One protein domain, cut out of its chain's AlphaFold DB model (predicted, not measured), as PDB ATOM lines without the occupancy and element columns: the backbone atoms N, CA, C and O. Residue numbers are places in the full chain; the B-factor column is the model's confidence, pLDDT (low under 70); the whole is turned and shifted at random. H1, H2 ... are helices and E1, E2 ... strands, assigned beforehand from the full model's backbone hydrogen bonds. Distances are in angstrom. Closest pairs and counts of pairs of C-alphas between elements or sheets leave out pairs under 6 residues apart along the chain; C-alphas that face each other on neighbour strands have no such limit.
ATOM      1  N   GLY A  24      32.918   9.339  45.249       85.94
ATOM      2  CA  GLY A  24      32.323   9.073  46.553       85.94
ATOM      3  C   GLY A  24      30.836   8.747  46.402       85.94
ATOM      4  O   GLY A  24      30.194   9.176  45.439       85.94
ATOM      5  N   ILE A  25      30.294   7.980  47.347       87.06
ATOM      6  CA  ILE A  25      28.878   7.600  47.385       87.06
ATOM      7  C   ILE A  25      28.304   7.906  48.764       87.06
ATOM      8  O   ILE A  25      28.711   7.313  49.754       87.06
ATOM      9  N   LEU A  26      27.309   8.781  48.839       86.31
ATOM     10  CA  LEU A  26      26.502   8.934  50.047       86.31
ATOM     11  C   LEU A  26      25.241   8.084  49.940       86.31
ATOM     12  O   LEU A  26      24.514   8.189  48.951       86.31
ATOM     13  N   VAL A  27      24.959   7.293  50.976       88.12
ATOM     14  CA  VAL A  27      23.685   6.579  51.113       88.12
ATOM     15  C   VAL A  27      22.852   7.296  52.166       88.12
ATOM     16  O   VAL A  27      23.054   7.151  53.368       88.12
ATOM     17  N   VAL A  28      21.938   8.142  51.713       87.25
ATOM     18  CA  VAL A  28      21.147   9.007  52.581       87.25
ATOM     19  C   VAL A  28      19.848   8.304  52.957       87.25
ATOM     20  O   VAL A  28      19.048   7.947  52.095       87.25
ATOM     21  N   TYR A  29      19.597   8.160  54.250       85.75
ATOM     22  CA  TYR A  29      18.346   7.672  54.821       85.75
ATOM     23  C   TYR A  29      17.561   8.829  55.432       85.75
ATOM     24  O   TYR A  29      18.118   9.871  55.771       85.75
ATOM     25  N   ARG A  30      16.247   8.653  55.605       84.06
ATOM     26  CA  ARG A  30      15.400   9.681  56.223       84.06
ATOM     27  C   ARG A  30      15.869  10.007  57.640       84.06
ATOM     28  O   ARG A  30      16.152  11.158  57.940       84.06
ATOM     29  N   ASP A  31      15.968   8.964  58.453       82.56
ATOM     30  CA  ASP A  31      16.434   8.980  59.829       82.56
ATOM     31  C   ASP A  31      17.375   7.771  59.952       82.56
ATOM     32  O   ASP A  31      16.928   6.639  59.755       82.56
ATOM     33  N   PHE A  32      18.669   7.995  60.193       81.00
ATOM     34  CA  PHE A  32      19.646   6.918  60.390       81.00
ATOM     35  C   PHE A  32      20.251   7.037  61.781       81.00
ATOM     36  O   PHE A  32      20.730   8.109  62.161       81.00
ATOM     37  N   ASP A  33      20.219   5.944  62.536       80.88
ATOM     38  CA  ASP A  33      20.924   5.866  63.808       80.88
ATOM     39  C   ASP A  33      22.395   5.531  63.538       80.88
ATOM     40  O   ASP A  33      22.708   4.474  63.003       80.88
ATOM     41  N   HIS A  34      23.296   6.440  63.905       77.31
ATOM     42  CA  HIS A  34      24.745   6.251  63.786       77.31
ATOM     43  C   HIS A  34      25.359   5.576  65.019       77.31
ATOM     44  O   HIS A  34      26.571   5.665  65.241       77.31
ATOM     45  N   SER A  35      24.549   4.923  65.855       82.62
ATOM     46  CA  SER A  35      25.061   4.035  66.893       82.62
ATOM     47  C   SER A  35      25.943   2.940  66.281       82.62
ATOM     48  O   SER A  35      25.740   2.488  65.153       82.62
ATOM     49  N   GLU A  36      26.960   2.512  67.030       77.94
ATOM     50  CA  GLU A  36      27.872   1.450  66.588       77.94
ATOM     51  C   GLU A  36      27.104   0.157  66.277       77.94
ATOM     52  O   GLU A  36      27.430  -0.543  65.319       77.94
ATOM     53  N   GLU A  37      26.041  -0.121  67.037       80.44
ATOM     54  CA  GLU A  37      25.160  -1.267  66.819       80.44
ATOM     55  C   GLU A  37      24.376  -1.156  65.506       80.44
ATOM     56  O   GLU A  37      24.318  -2.132  64.760       80.44
ATOM     57  N   ALA A  38      23.820   0.018  65.189       76.38
ATOM     58  CA  ALA A  38      23.078   0.235  63.948       76.38
ATOM     59  C   ALA A  38      23.985   0.196  62.710       76.38
ATOM     60  O   ALA A  38      23.610  -0.389  61.696       76.38
ATOM     61  N   LEU A  39      25.205   0.737  62.799       77.62
ATOM     62  CA  LEU A  39      26.207   0.608  61.737       77.62
ATOM     63  C   LEU A  39      26.637  -0.850  61.542       77.62
ATOM     64  O   LEU A  39      26.713  -1.321  60.410       77.62
ATOM     65  N   ALA A  40      26.895  -1.582  62.630       76.44
ATOM     66  CA  ALA A  40      27.252  -2.997  62.551       76.44
ATOM     67  C   ALA A  40      26.124  -3.828  61.923       76.44
ATOM     68  O   ALA A  40      26.388  -4.631  61.031       76.44
ATOM     69  N   GLN A  41      24.878  -3.581  62.337       78.50
ATOM     70  CA  GLN A  41      23.699  -4.221  61.766       78.50
ATOM     71  C   GLN A  41      23.529  -3.866  60.286       78.50
ATOM     72  O   GLN A  41      23.290  -4.755  59.479       78.50
ATOM     73  N   TYR A  42      23.721  -2.601  59.906       74.56
ATOM     74  CA  TYR A  42      23.657  -2.161  58.513       74.56
ATOM     75  C   TYR A  42      24.637  -2.923  57.619       74.56
ATOM     76  O   TYR A  42      24.242  -3.471  56.595       74.56
ATOM     77  N   PHE A  43      25.906  -3.011  58.019       73.12
ATOM     78  CA  PHE A  43      26.913  -3.736  57.240       73.12
ATOM     79  C   PHE A  43      26.711  -5.262  57.260       73.12
ATOM     80  O   PHE A  43      27.187  -5.947  56.356       73.12
ATOM     81  N   GLU A  44      26.019  -5.805  58.267       77.44
ATOM     82  CA  GLU A  44      25.643  -7.224  58.333       77.44
ATOM     83  C   GLU A  44      24.407  -7.551  57.476       77.44
ATOM     84  O   GLU A  44      24.351  -8.632  56.889       77.44
ATOM     85  N   GLU A  45      23.440  -6.634  57.384       75.94
ATOM     86  CA  GLU A  45      22.210  -6.767  56.586       75.94
ATOM     87  C   GLU A  45      22.407  -6.381  55.117       75.94
ATOM     88  O   GLU A  45      21.746  -6.938  54.241       75.94
ATOM     89  N   HIS A  46      23.358  -5.488  54.843       71.75
ATOM     90  CA  HIS A  46      23.749  -5.047  53.506       71.75
ATOM     91  C   HIS A  46      25.221  -5.382  53.192       71.75
ATOM     92  O   HIS A  46      25.973  -4.525  52.717       71.75
ATOM     93  N   PRO A  47      25.669  -6.640  53.403       59.94
ATOM     94  CA  PRO A  47      27.052  -7.048  53.136       59.94
ATOM     95  C   PRO A  47      27.381  -7.000  51.633       59.94
ATOM     96  O   PRO A  47      28.541  -7.064  51.232       59.94
ATOM     97  N   GLU A  48      26.333  -6.902  50.818       52.44
ATOM     98  CA  GLU A  48      26.277  -6.951  49.362       52.44
ATOM     99  C   GLU A  48      25.941  -5.605  48.716       52.44
ATOM    100  O   GLU A  48      25.599  -5.573  47.533       52.44
ATOM    101  N   GLU A  49      26.040  -4.486  49.442       64.44
ATOM    102  CA  GLU A  49      26.176  -3.177  48.793       64.44
ATOM    103  C   GLU A  49      27.511  -3.141  48.028       64.44
ATOM    104  O   GLU A  49      28.467  -2.477  48.381       64.44
ATOM    105  N   GLU A  50      27.586  -3.898  46.939       60.59
ATOM    106  CA  GLU A  50      28.730  -4.183  46.071       60.59
ATOM    107  C   GLU A  50      29.460  -2.941  45.551       60.59
ATOM    108  O   GLU A  50      30.515  -3.057  44.941       60.59
ATOM    109  N   LEU A  51      28.938  -1.746  45.802       68.31
ATOM    110  CA  LEU A  51      29.536  -0.468  45.448       68.31
ATOM    111  C   LEU A  51      30.985  -0.346  45.953       68.31
ATOM    112  O   LEU A  51      31.829   0.197  45.245       68.31
ATOM    113  N   TRP A  52      31.317  -0.936  47.109       64.38
ATOM    114  CA  TRP A  52      32.689  -0.949  47.643       64.38
ATOM    115  C   TRP A  52      33.686  -1.773  46.812       64.38
ATOM    116  O   TRP A  52      34.896  -1.663  47.015       64.38
ATOM    117  N   GLN A  53      33.204  -2.649  45.924       67.38
ATOM    118  CA  GLN A  53      34.064  -3.498  45.098       67.38
ATOM    119  C   GLN A  53      34.612  -2.761  43.870       67.38
ATOM    120  O   GLN A  53      35.591  -3.216  43.270       67.38
ATOM    121  N   TYR A  54      33.995  -1.636  43.501       69.31
ATOM    122  CA  TYR A  54      34.410  -0.831  42.361       69.31
ATOM    123  C   TYR A  54      35.658  -0.028  42.709       69.31
ATOM    124  O   TYR A  54      35.741   0.642  43.735       69.31
ATOM    125  N   SER A  55      36.652  -0.083  41.824       66.38
ATOM    126  CA  SER A  55      37.955   0.552  42.054       66.38
ATOM    127  C   SER A  55      37.893   2.081  42.066       66.38
ATOM    128  O   SER A  55      38.766   2.733  42.643       66.38
ATOM    129  N   SER A  56      36.871   2.634  41.411       67.69
ATOM    130  CA  SER A  56      36.591   4.065  41.323       67.69
ATOM    131  C   SER A  56      35.873   4.626  42.551       67.69
ATOM    132  O   SER A  56      35.920   5.844  42.749       67.69
ATOM    133  N   VAL A  57      35.250   3.764  43.362       69.56
ATOM    134  CA  VAL A  57      34.455   4.140  44.534       69.56
ATOM    135  C   VAL A  57      35.324   4.167  45.770       69.56
ATOM    136  O   VAL A  57      36.127   3.269  46.026       69.56
ATOM    137  N   GLY A  58      35.136   5.229  46.535       66.94
ATOM    138  CA  GLY A  58      35.980   5.540  47.650       66.94
ATOM    139  C   GLY A  58      35.321   5.687  48.990       66.94
ATOM    140  O   GLY A  58      34.986   4.716  49.669       66.94
ATOM    141  N   GLN A  59      35.123   6.944  49.371       66.62
ATOM    142  CA  GLN A  59      34.315   7.274  50.528       66.62
ATOM    143  C   GLN A  59      32.875   6.858  50.284       66.62
ATOM    144  O   GLN A  59      32.233   7.311  49.335       66.62
ATOM    145  N   SER A  60      32.377   6.001  51.162       71.44
ATOM    146  CA  SER A  60      30.991   5.591  51.142       71.44
ATOM    147  C   SER A  60      30.497   5.250  52.536       71.44
ATOM    148  O   SER A  60      31.257   4.781  53.387       71.44
ATOM    149  N   GLY A  61      29.235   5.569  52.797       73.56
ATOM    150  CA  GLY A  61      28.639   5.322  54.098       73.56
ATOM    151  C   GLY A  61      27.172   5.735  54.172       73.56
ATOM    152  O   GLY A  61      26.744   6.632  53.429       73.56
ATOM    153  N   PRO A  62      26.408   5.082  55.063       81.56
ATOM    154  CA  PRO A  62      25.068   5.517  55.396       81.56
ATOM    155  C   PRO A  62      25.129   6.843  56.157       81.56
ATOM    156  O   PRO A  62      26.055   7.085  56.929       81.56
ATOM    157  N   MET A  63      24.146   7.704  55.924       85.25
ATOM    158  CA  MET A  63      24.018   8.995  56.589       85.25
ATOM    159  C   MET A  63      22.541   9.377  56.723       85.25
ATOM    160  O   MET A  63      21.720   9.010  55.880       85.25
ATOM    161  N   SER A  64      22.167  10.126  57.760       86.25
ATOM    162  CA  SER A  64      20.816  10.681  57.851       86.25
ATOM    163  C   SER A  64      20.671  11.887  56.923       86.25
ATOM    164  O   SER A  64      21.645  12.549  56.564       86.25
ATOM    165  N   PHE A  65      19.442  12.226  56.547       85.12
ATOM    166  CA  PHE A  65      19.187  13.384  55.695       85.12
ATOM    167  C   PHE A  65      19.651  14.705  56.323       85.12
ATOM    168  O   PHE A  65      20.082  15.610  55.607       85.12
ATOM    169  N   ASP A  66      19.582  14.827  57.649       85.75
ATOM    170  CA  ASP A  66      20.032  16.028  58.355       85.75
ATOM    171  C   ASP A  66      21.560  16.153  58.381       85.75
ATOM    172  O   ASP A  66      22.079  17.260  58.233       85.75
ATOM    173  N   GLU A  67      22.286  15.042  58.496       85.31
ATOM    174  CA  GLU A  67      23.749  15.030  58.366       85.31
ATOM    175  C   GLU A  67      24.181  15.263  56.918       85.31
ATOM    176  O   GLU A  67      25.067  16.075  56.667       85.31
ATOM    177  N   ALA A  68      23.490  14.655  55.953       85.94
ATOM    178  CA  ALA A  68      23.803  14.822  54.539       85.94
ATOM    179  C   ALA A  68      23.604  16.275  54.070       85.94
ATOM    180  O   ALA A  68      24.266  16.726  53.142       85.94
ATOM    181  N   LYS A  69      22.729  17.047  54.729       85.00
ATOM    182  CA  LYS A  69      22.595  18.498  54.511       85.00
ATOM    183  C   LYS A  69      23.759  19.327  55.052       85.00
ATOM    184  O   LYS A  69      23.890  20.488  54.663       85.00
ATOM    185  N   ALA A  70      24.512  18.800  56.013       85.81
ATOM    186  CA  ALA A  70      25.683  19.472  56.564       85.81
ATOM    187  C   ALA A  70      26.917  19.286  55.669       85.81
ATOM    188  O   ALA A  70      27.848  20.092  55.742       85.81
ATOM    189  N   GLU A  71      26.908  18.260  54.815       83.81
ATOM    190  CA  GLU A  71      27.918  18.051  53.787       83.81
ATOM    191  C   GLU A  71      27.848  19.146  52.708       83.81
ATOM    192  O   GLU A  71      26.774  19.676  52.411       83.81
ATOM    193  N   PRO A  72      28.973  19.481  52.054       84.75
ATOM    194  CA  PRO A  72      29.006  20.451  50.962       84.75
ATOM    195  C   PRO A  72      28.354  19.925  49.668       84.75
ATOM    196  O   PRO A  72      28.614  20.469  48.599       84.75
ATOM    197  N   ILE A  73      27.551  18.860  49.723       84.38
ATOM    198  CA  ILE A  73      26.978  18.188  48.555       84.38
ATOM    199  C   ILE A  73      25.534  18.647  48.356       84.38
ATOM    200  O   ILE A  73      24.706  18.585  49.265       84.38
ATOM    201  N   THR A  74      25.208  19.094  47.143       86.19
ATOM    202  CA  THR A  74      23.842  19.518  46.813       86.19
ATOM    203  C   THR A  74      22.926  18.303  46.721       86.19
ATOM    204  O   THR A  74      22.957  17.571  45.738       86.19
ATOM    205  N   LEU A  75      22.081  18.085  47.728       84.69
ATOM    206  CA  LEU A  75      21.150  16.957  47.720       84.69
ATOM    207  C   LEU A  75      19.912  17.236  46.852       84.69
ATOM    208  O   LEU A  75      19.297  18.302  46.979       84.69
ATOM    209  N   PRO A  76      19.475  16.274  46.021       81.25
ATOM    210  CA  PRO A  76      18.210  16.383  45.311       81.25
ATOM    211  C   PRO A  76      17.026  16.349  46.287       81.25
ATOM    212  O   PRO A  76      17.042  15.667  47.314       81.25
ATOM    213  N   ILE A  77      15.958  17.076  45.950       77.88
ATOM    214  CA  ILE A  77      14.714  17.059  46.728       77.88
ATOM    215  C   ILE A  77      13.960  15.770  46.399       77.88
ATOM    216  O   ILE A  77      13.304  15.673  45.361       77.88
ATOM    217  N   VAL A  78      14.034  14.794  47.299       78.44
ATOM    218  CA  VAL A  78      13.342  13.507  47.184       78.44
ATOM    219  C   VAL A  78      12.496  13.226  48.424       78.44
ATOM    220  O   VAL A  78      12.740  13.764  49.501       78.44
ATOM    221  N   PHE A  79      11.483  12.376  48.264       78.69
ATOM    222  CA  PHE A  79      10.616  11.911  49.358       78.69
ATOM    223  C   PHE A  79      10.749  10.404  49.618       78.69
ATOM    224  O   PHE A  79      10.037   9.857  50.459       78.69
ATOM    225  N   THR A  80      11.653   9.750  48.891       84.75
ATOM    226  CA  THR A  80      11.884   8.308  48.915       84.75
ATOM    227  C   THR A  80      13.326   8.061  49.339       84.75
ATOM    228  O   THR A  80      14.222   8.778  48.900       84.75
ATOM    229  N   TYR A  81      13.515   7.078  50.216       84.06
ATOM    230  CA  TYR A  81      14.797   6.704  50.808       84.06
ATOM    231  C   TYR A  81      14.951   5.168  50.756       84.06
ATOM    232  O   TYR A  81      13.919   4.491  50.817       84.06
ATOM    233  N   PRO A  82      16.180   4.617  50.711       87.25
ATOM    234  CA  PRO A  82      17.457   5.333  50.663       87.25
ATOM    235  C   PRO A  82      17.644   6.133  49.371       87.25
ATOM    236  O   PRO A  82      17.083   5.801  48.333       87.25
ATOM    237  N   LEU A  83      18.400   7.221  49.462       89.50
ATOM    238  CA  LEU A  83      18.866   8.007  48.328       89.50
ATOM    239  C   LEU A  83      20.371   7.792  48.199       89.50
ATOM    240  O   LEU A  83      21.137   8.201  49.067       89.50
ATOM    241  N   PHE A  84      20.787   7.217  47.086       89.69
ATOM    242  CA  PHE A  84      22.181   7.086  46.709       89.69
ATOM    243  C   PHE A  84      22.608   8.330  45.938       89.69
ATOM    244  O   PHE A  84      21.932   8.745  44.994       89.69
ATOM    245  N   VAL A  85      23.732   8.924  46.327       89.62
ATOM    246  CA  VAL A  85      24.295  10.119  45.691       89.62
ATOM    247  C   VAL A  85      25.745   9.841  45.339       89.62
ATOM    248  O   VAL A  85      26.579   9.686  46.225       89.62
ATOM    249  N   VAL A  86      26.046   9.798  44.044       89.69
ATOM    250  CA  VAL A  86      27.404   9.638  43.522       89.69
ATOM    251  C   VAL A  86      27.972  11.016  43.212       89.69
ATOM    252  O   VAL A  86      27.324  11.825  42.544       89.69
ATOM    253  N   TYR A  87      29.182  11.296  43.680       87.88
ATOM    254  CA  TYR A  87      29.841  12.589  43.507       87.88
ATOM    255  C   TYR A  87      31.345  12.423  43.293       87.88
ATOM    256  O   TYR A  87      31.927  11.414  43.676       87.88
ATOM    257  N   GLU A  88      31.988  13.428  42.705       86.75
ATOM    258  CA  GLU A  88      33.451  13.508  42.650       86.75
ATOM    259  C   GLU A  88      33.967  14.252  43.897       86.75
ATOM    260  O   GLU A  88      33.589  15.411  44.108       86.75
ATOM    261  N   PRO A  89      34.816  13.636  44.750       80.56
ATOM    262  CA  PRO A  89      35.391  14.312  45.906       80.56
ATOM    263  C   PRO A  89      36.248  15.503  45.460       80.56
ATOM    264  O   PRO A  89      37.343  15.351  44.919       80.56
ATOM    265  N   ALA A  90      35.757  16.716  45.700       76.56
ATOM    266  CA  ALA A  90      36.451  17.948  45.353       76.56
ATOM    267  C   ALA A  90      36.759  18.770  46.608       76.56
ATOM    268  O   ALA A  90      35.969  18.829  47.542       76.56
ATOM    269  N   ALA A  91      37.871  19.511  46.592       67.62
ATOM    270  CA  ALA A  91      38.182  20.503  47.632       67.62
ATOM    271  C   ALA A  91      37.301  21.776  47.549       67.62
ATOM    272  O   ALA A  91      37.583  22.778  48.209       67.62
ATOM    273  N   SER A  92      36.281  21.764  46.682       68.69
ATOM    274  CA  SER A  92      35.322  22.853  46.507       68.69
ATOM    275  C   SER A  92      34.444  23.012  47.749       68.69
ATOM    276  O   SER A  92      34.249  22.077  48.519       68.69
ATOM    277  N   LYS A  93      33.888  24.214  47.933       71.88
ATOM    278  CA  LYS A  93      32.901  24.482  48.991       71.88
ATOM    279  C   LYS A  93      31.533  23.868  48.706       71.88
ATOM    280  O   LYS A  93      30.746  23.740  49.632       71.88
ATOM    281  N   GLU A  94      31.259  23.569  47.444       82.19
ATOM    282  CA  GLU A  94      29.998  23.011  46.976       82.19
ATOM    283  C   GLU A  94      30.314  21.958  45.914       82.19
ATOM    284  O   GLU A  94      31.112  22.206  44.998       82.19
ATOM    285  N   ILE A  95      29.755  20.769  46.105       86.88
ATOM    286  CA  ILE A  95      29.929  19.579  45.284       86.88
ATOM    287  C   ILE A  95      28.564  19.269  44.667       86.88
ATOM    288  O   ILE A  95      27.572  19.060  45.371       86.88
ATOM    289  N   GLU A  96      28.507  19.252  43.341       87.56
ATOM    290  CA  GLU A  96      27.323  18.801  42.615       87.56
ATOM    291  C   GLU A  96      27.366  17.272  42.472       87.56
ATOM    292  O   GLU A  96      28.418  16.723  42.125       87.56
ATOM    293  N   PRO A  97      26.253  16.560  42.727       90.06
ATOM    294  CA  PRO A  97      26.168  15.142  42.421       90.06
ATOM    295  C   PRO A  97      26.359  14.880  40.931       90.06
ATOM    296  O   PRO A  97      25.769  15.557  40.089       90.06
ATOM    297  N   LEU A  98      27.117  13.838  40.611       89.75
ATOM    298  CA  LEU A  98      27.195  13.298  39.258       89.75
ATOM    299  C   LEU A  98      25.956  12.468  38.922       89.75
ATOM    300  O   LEU A  98      25.469  12.498  37.793       89.75
ATOM    301  N   PHE A  99      25.451  11.730  39.908       91.31
ATOM    302  CA  PHE A  99      24.287  10.873  39.758       91.31
ATOM    303  C   PHE A  99      23.565  10.716  41.093       91.31
ATOM    304  O   PHE A  99      24.181  10.753  42.159       91.31
ATOM    305  N   SER A 100      22.251  10.521  41.040       91.88
ATOM    306  CA  SER A 100      21.468  10.189  42.222       91.88
ATOM    307  C   SER A 100      20.298   9.292  41.858       91.88
ATOM    308  O   SER A 100      19.583   9.596  40.902       91.88
ATOM    309  N   SER A 101      20.061   8.251  42.648       91.81
ATOM    310  CA  SER A 101      18.907   7.367  42.492       91.81
ATOM    311  C   SER A 101      18.456   6.824  43.844       91.81
ATOM    312  O   SER A 101      19.179   6.904  44.833       91.81
ATOM    313  N   VAL A 102      17.240   6.296  43.891       89.94
ATOM    314  CA  VAL A 102      16.724   5.524  45.031       89.94
ATOM    315  C   VAL A 102      16.861   4.015  44.811       89.94
ATOM    316  O   VAL A 102      16.604   3.236  45.720       89.94
ATOM    317  N   GLU A 103      17.290   3.608  43.614       89.19
ATOM    318  CA  GLU A 103      17.474   2.216  43.215       89.19
ATOM    319  C   GLU A 103      18.971   1.907  43.096       89.19
ATOM    320  O   GLU A 103      19.684   2.509  42.290       89.19
ATOM    321  N   ILE A 104      19.455   0.936  43.873       85.69
ATOM    322  CA  ILE A 104      20.879   0.563  43.890       85.69
ATOM    323  C   ILE A 104      21.377   0.054  42.528       85.69
ATOM    324  O   ILE A 104      22.517   0.310  42.148       85.69
ATOM    325  N   GLU A 105      20.524  -0.623  41.759       88.19
ATOM    326  CA  GLU A 105      20.892  -1.178  40.452       88.19
ATOM    327  C   GLU A 105      21.175  -0.079  39.413       88.19
ATOM    328  O   GLU A 105      22.084  -0.221  38.597       88.19
ATOM    329  N   GLU A 106      20.474   1.059  39.483       91.50
ATOM    330  CA  GLU A 106      20.770   2.213  38.624       91.50
ATOM    331  C   GLU A 106      22.130   2.837  38.970       91.50
ATOM    332  O   GLU A 106      22.864   3.281  38.089       91.50
ATOM    333  N   VAL A 107      22.493   2.831  40.257       89.75
ATOM    334  CA  VAL A 107      23.791   3.324  40.737       89.75
ATOM    335  C   VAL A 107      24.923   2.419  40.260       89.75
ATOM    336  O   VAL A 107      25.938   2.920  39.776       89.75
ATOM    337  N   LYS A 108      24.745   1.093  40.340       87.69
ATOM    338  CA  LYS A 108      25.713   0.118  39.813       87.69
ATOM    339  C   LYS A 108      25.939   0.322  38.318       87.69
ATOM    340  O   LYS A 108      27.085   0.448  37.891       87.69
ATOM    341  N   GLN A 109      24.857   0.438  37.545       90.31
ATOM    342  CA  GLN A 109      24.949   0.680  36.106       90.31
ATOM    343  C   GLN A 109      25.701   1.985  35.798       90.31
ATOM    344  O   GLN A 109      26.576   2.000  34.934       90.31
ATOM    345  N   PHE A 110      25.408   3.067  36.529       90.94
ATOM    346  CA  PHE A 110      26.117   4.335  36.364       90.94
ATOM    347  C   PHE A 110      27.630   4.190  36.595       90.94
ATOM    348  O   PHE A 110      28.425   4.696  35.802       90.94
ATOM    349  N   ILE A 111      28.040   3.494  37.660       87.62
ATOM    350  CA  ILE A 111      29.461   3.305  37.987       87.62
ATOM    351  C   ILE A 111      30.156   2.450  36.923       87.62
ATOM    352  O   ILE A 111      31.258   2.791  36.499       87.62
ATOM    353  N   GLU A 112      29.511   1.385  36.440       87.00
ATOM    354  CA  GLU A 112      30.050   0.546  35.361       87.00
ATOM    355  C   GLU A 112      30.274   1.336  34.068       87.00
ATOM    356  O   GLU A 112      31.325   1.213  33.434       87.00
ATOM    357  N   GLU A 113      29.310   2.173  33.684       88.81
ATOM    358  CA  GLU A 113      29.433   3.056  32.521       88.81
ATOM    359  C   GLU A 113      30.540   4.104  32.726       88.81
ATOM    360  O   GLU A 113      31.327   4.366  31.809       88.81
ATOM    361  N   TYR A 114      30.651   4.664  33.936       86.62
ATOM    362  CA  TYR A 114      31.703   5.617  34.288       86.62
ATOM    363  C   TYR A 114      33.095   4.988  34.169       86.62
ATOM    364  O   TYR A 114      33.970   5.575  33.527       86.62
ATOM    365  N   GLU A 115      33.297   3.786  34.715       81.62
ATOM    366  CA  GLU A 115      34.576   3.074  34.633       81.62
ATOM    367  C   GLU A 115      34.963   2.765  33.180       81.62
ATOM    368  O   GLU A 115      36.099   3.034  32.791       81.62
ATOM    369  N   GLN A 116      34.018   2.314  32.348       81.94
ATOM    370  CA  GLN A 116      34.260   2.063  30.918       81.94
ATOM    371  C   GLN A 116      34.590   3.336  30.127       81.94
ATOM    372  O   GLN A 116      35.315   3.276  29.138       81.94
ATOM    373  N   SER A 117      34.046   4.486  30.531       76.56
ATOM    374  CA  SER A 117      34.306   5.772  29.871       76.56
ATOM    375  C   SER A 117      35.641   6.415  30.267       76.56
ATOM    376  O   SER A 117      36.114   7.329  29.589       76.56
ATOM    377  N   ALA A 118      36.223   5.968  31.383       64.06
ATOM    378  CA  ALA A 118      37.440   6.522  31.966       64.06
ATOM    379  C   ALA A 118      38.730   5.797  31.524       64.06
ATOM    380  O   ALA A 118      39.817   6.268  31.886       64.06
ATOM    381  N   GLU A 119      38.606   4.687  30.782       54.03
ATOM    382  CA  GLU A 119      39.684   3.960  30.078       54.03
ATOM    383  C   GLU A 119      39.945   4.513  28.664       54.03
ATOM    384  O   GLU A 119      41.139   4.585  28.284       54.03
TER     385      GLU A 119
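This is residues 24 to 119 of the 119 residues of an uncharacterized protein of Gracilibacillus kekensis (UniProt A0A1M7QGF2). Picture a small, twisted sheet of four strands, E2 E1 E3 E4, with the long helix H4 running along its strands over one face and the short helix H3 on the opposite face. H1 and the short H2 lie on the way from E1 to E2 and only graze the sheet, H1 being the helix farthest out. The printed part has 96 residues, with four named helices and four named strands in the order E1 H1 H2 E2 H3 E3 E4 H4; the sheet is mixed and the class is mixed, helices and strands. The whole is compact, with a radius of gyration of the C-alphas of 13.3 A and spans of 40 by 30 by 25 A.

Start at E1, residues 24 to 29, an inner strand. Beside it is its parallel neighbour E2, residues 57 to 64, an edge strand, where N 29 and O 63 are 2.8 A apart, within hydrogen-bond range. With H1, residues 36 to 45, and H2, residues 50 to 53, between them, they form a strand-helix-strand unit, two parallel neighbour strands joined through helices, with a right-handed crossover. On the other side of E1 look for E3, residues 83 to 87, antiparallel at 161 degrees, with N 26 and O 85 at 2.9 A. E3 and E4, residues 97 to 101, are a hairpin, with N 84 and O 101 at 2.8 A. H3, residues 65 to 68, is on the sheet at a height of 8.1 A, only just over E1, on which 3 of its C-alphas fall. On the opposite face find H4, residues 104 to 117, at a height of 8.9 A over the sheet; it lies over E3, at 5 degrees on the local plane, and the closest C-alphas of the two are those of Phe 84 and Ile 104, 7.2 A apart. H2 and H4 are close but not clearly touching, while H1 and H4 are apart. In H1 and H4 every O i to N i+4 pair is within hydrogen-bond range; H2 and H3 are too short for such a pair.

Find C-alpha 24 at (32.323, 9.073, 46.553), where E1 begins; it runs 16.3 A. H1 measures 14.1 A, E2 20.2 A, E3 12.8 A and E4 10.6 A. H4 runs 20.1 A to C-alpha 117 at (34.306, 5.772, 29.871).

The two C-alphas farthest apart are those of Glu 37 and Glu 119, 39.9 A. The printed part has no cut, and the link from H3 to E3, 14 residues, is long. Look for pLDDT under 70 at residues 47 to 59, 91 to 92 and 118 to 119; the mean of the printed part is 80.4.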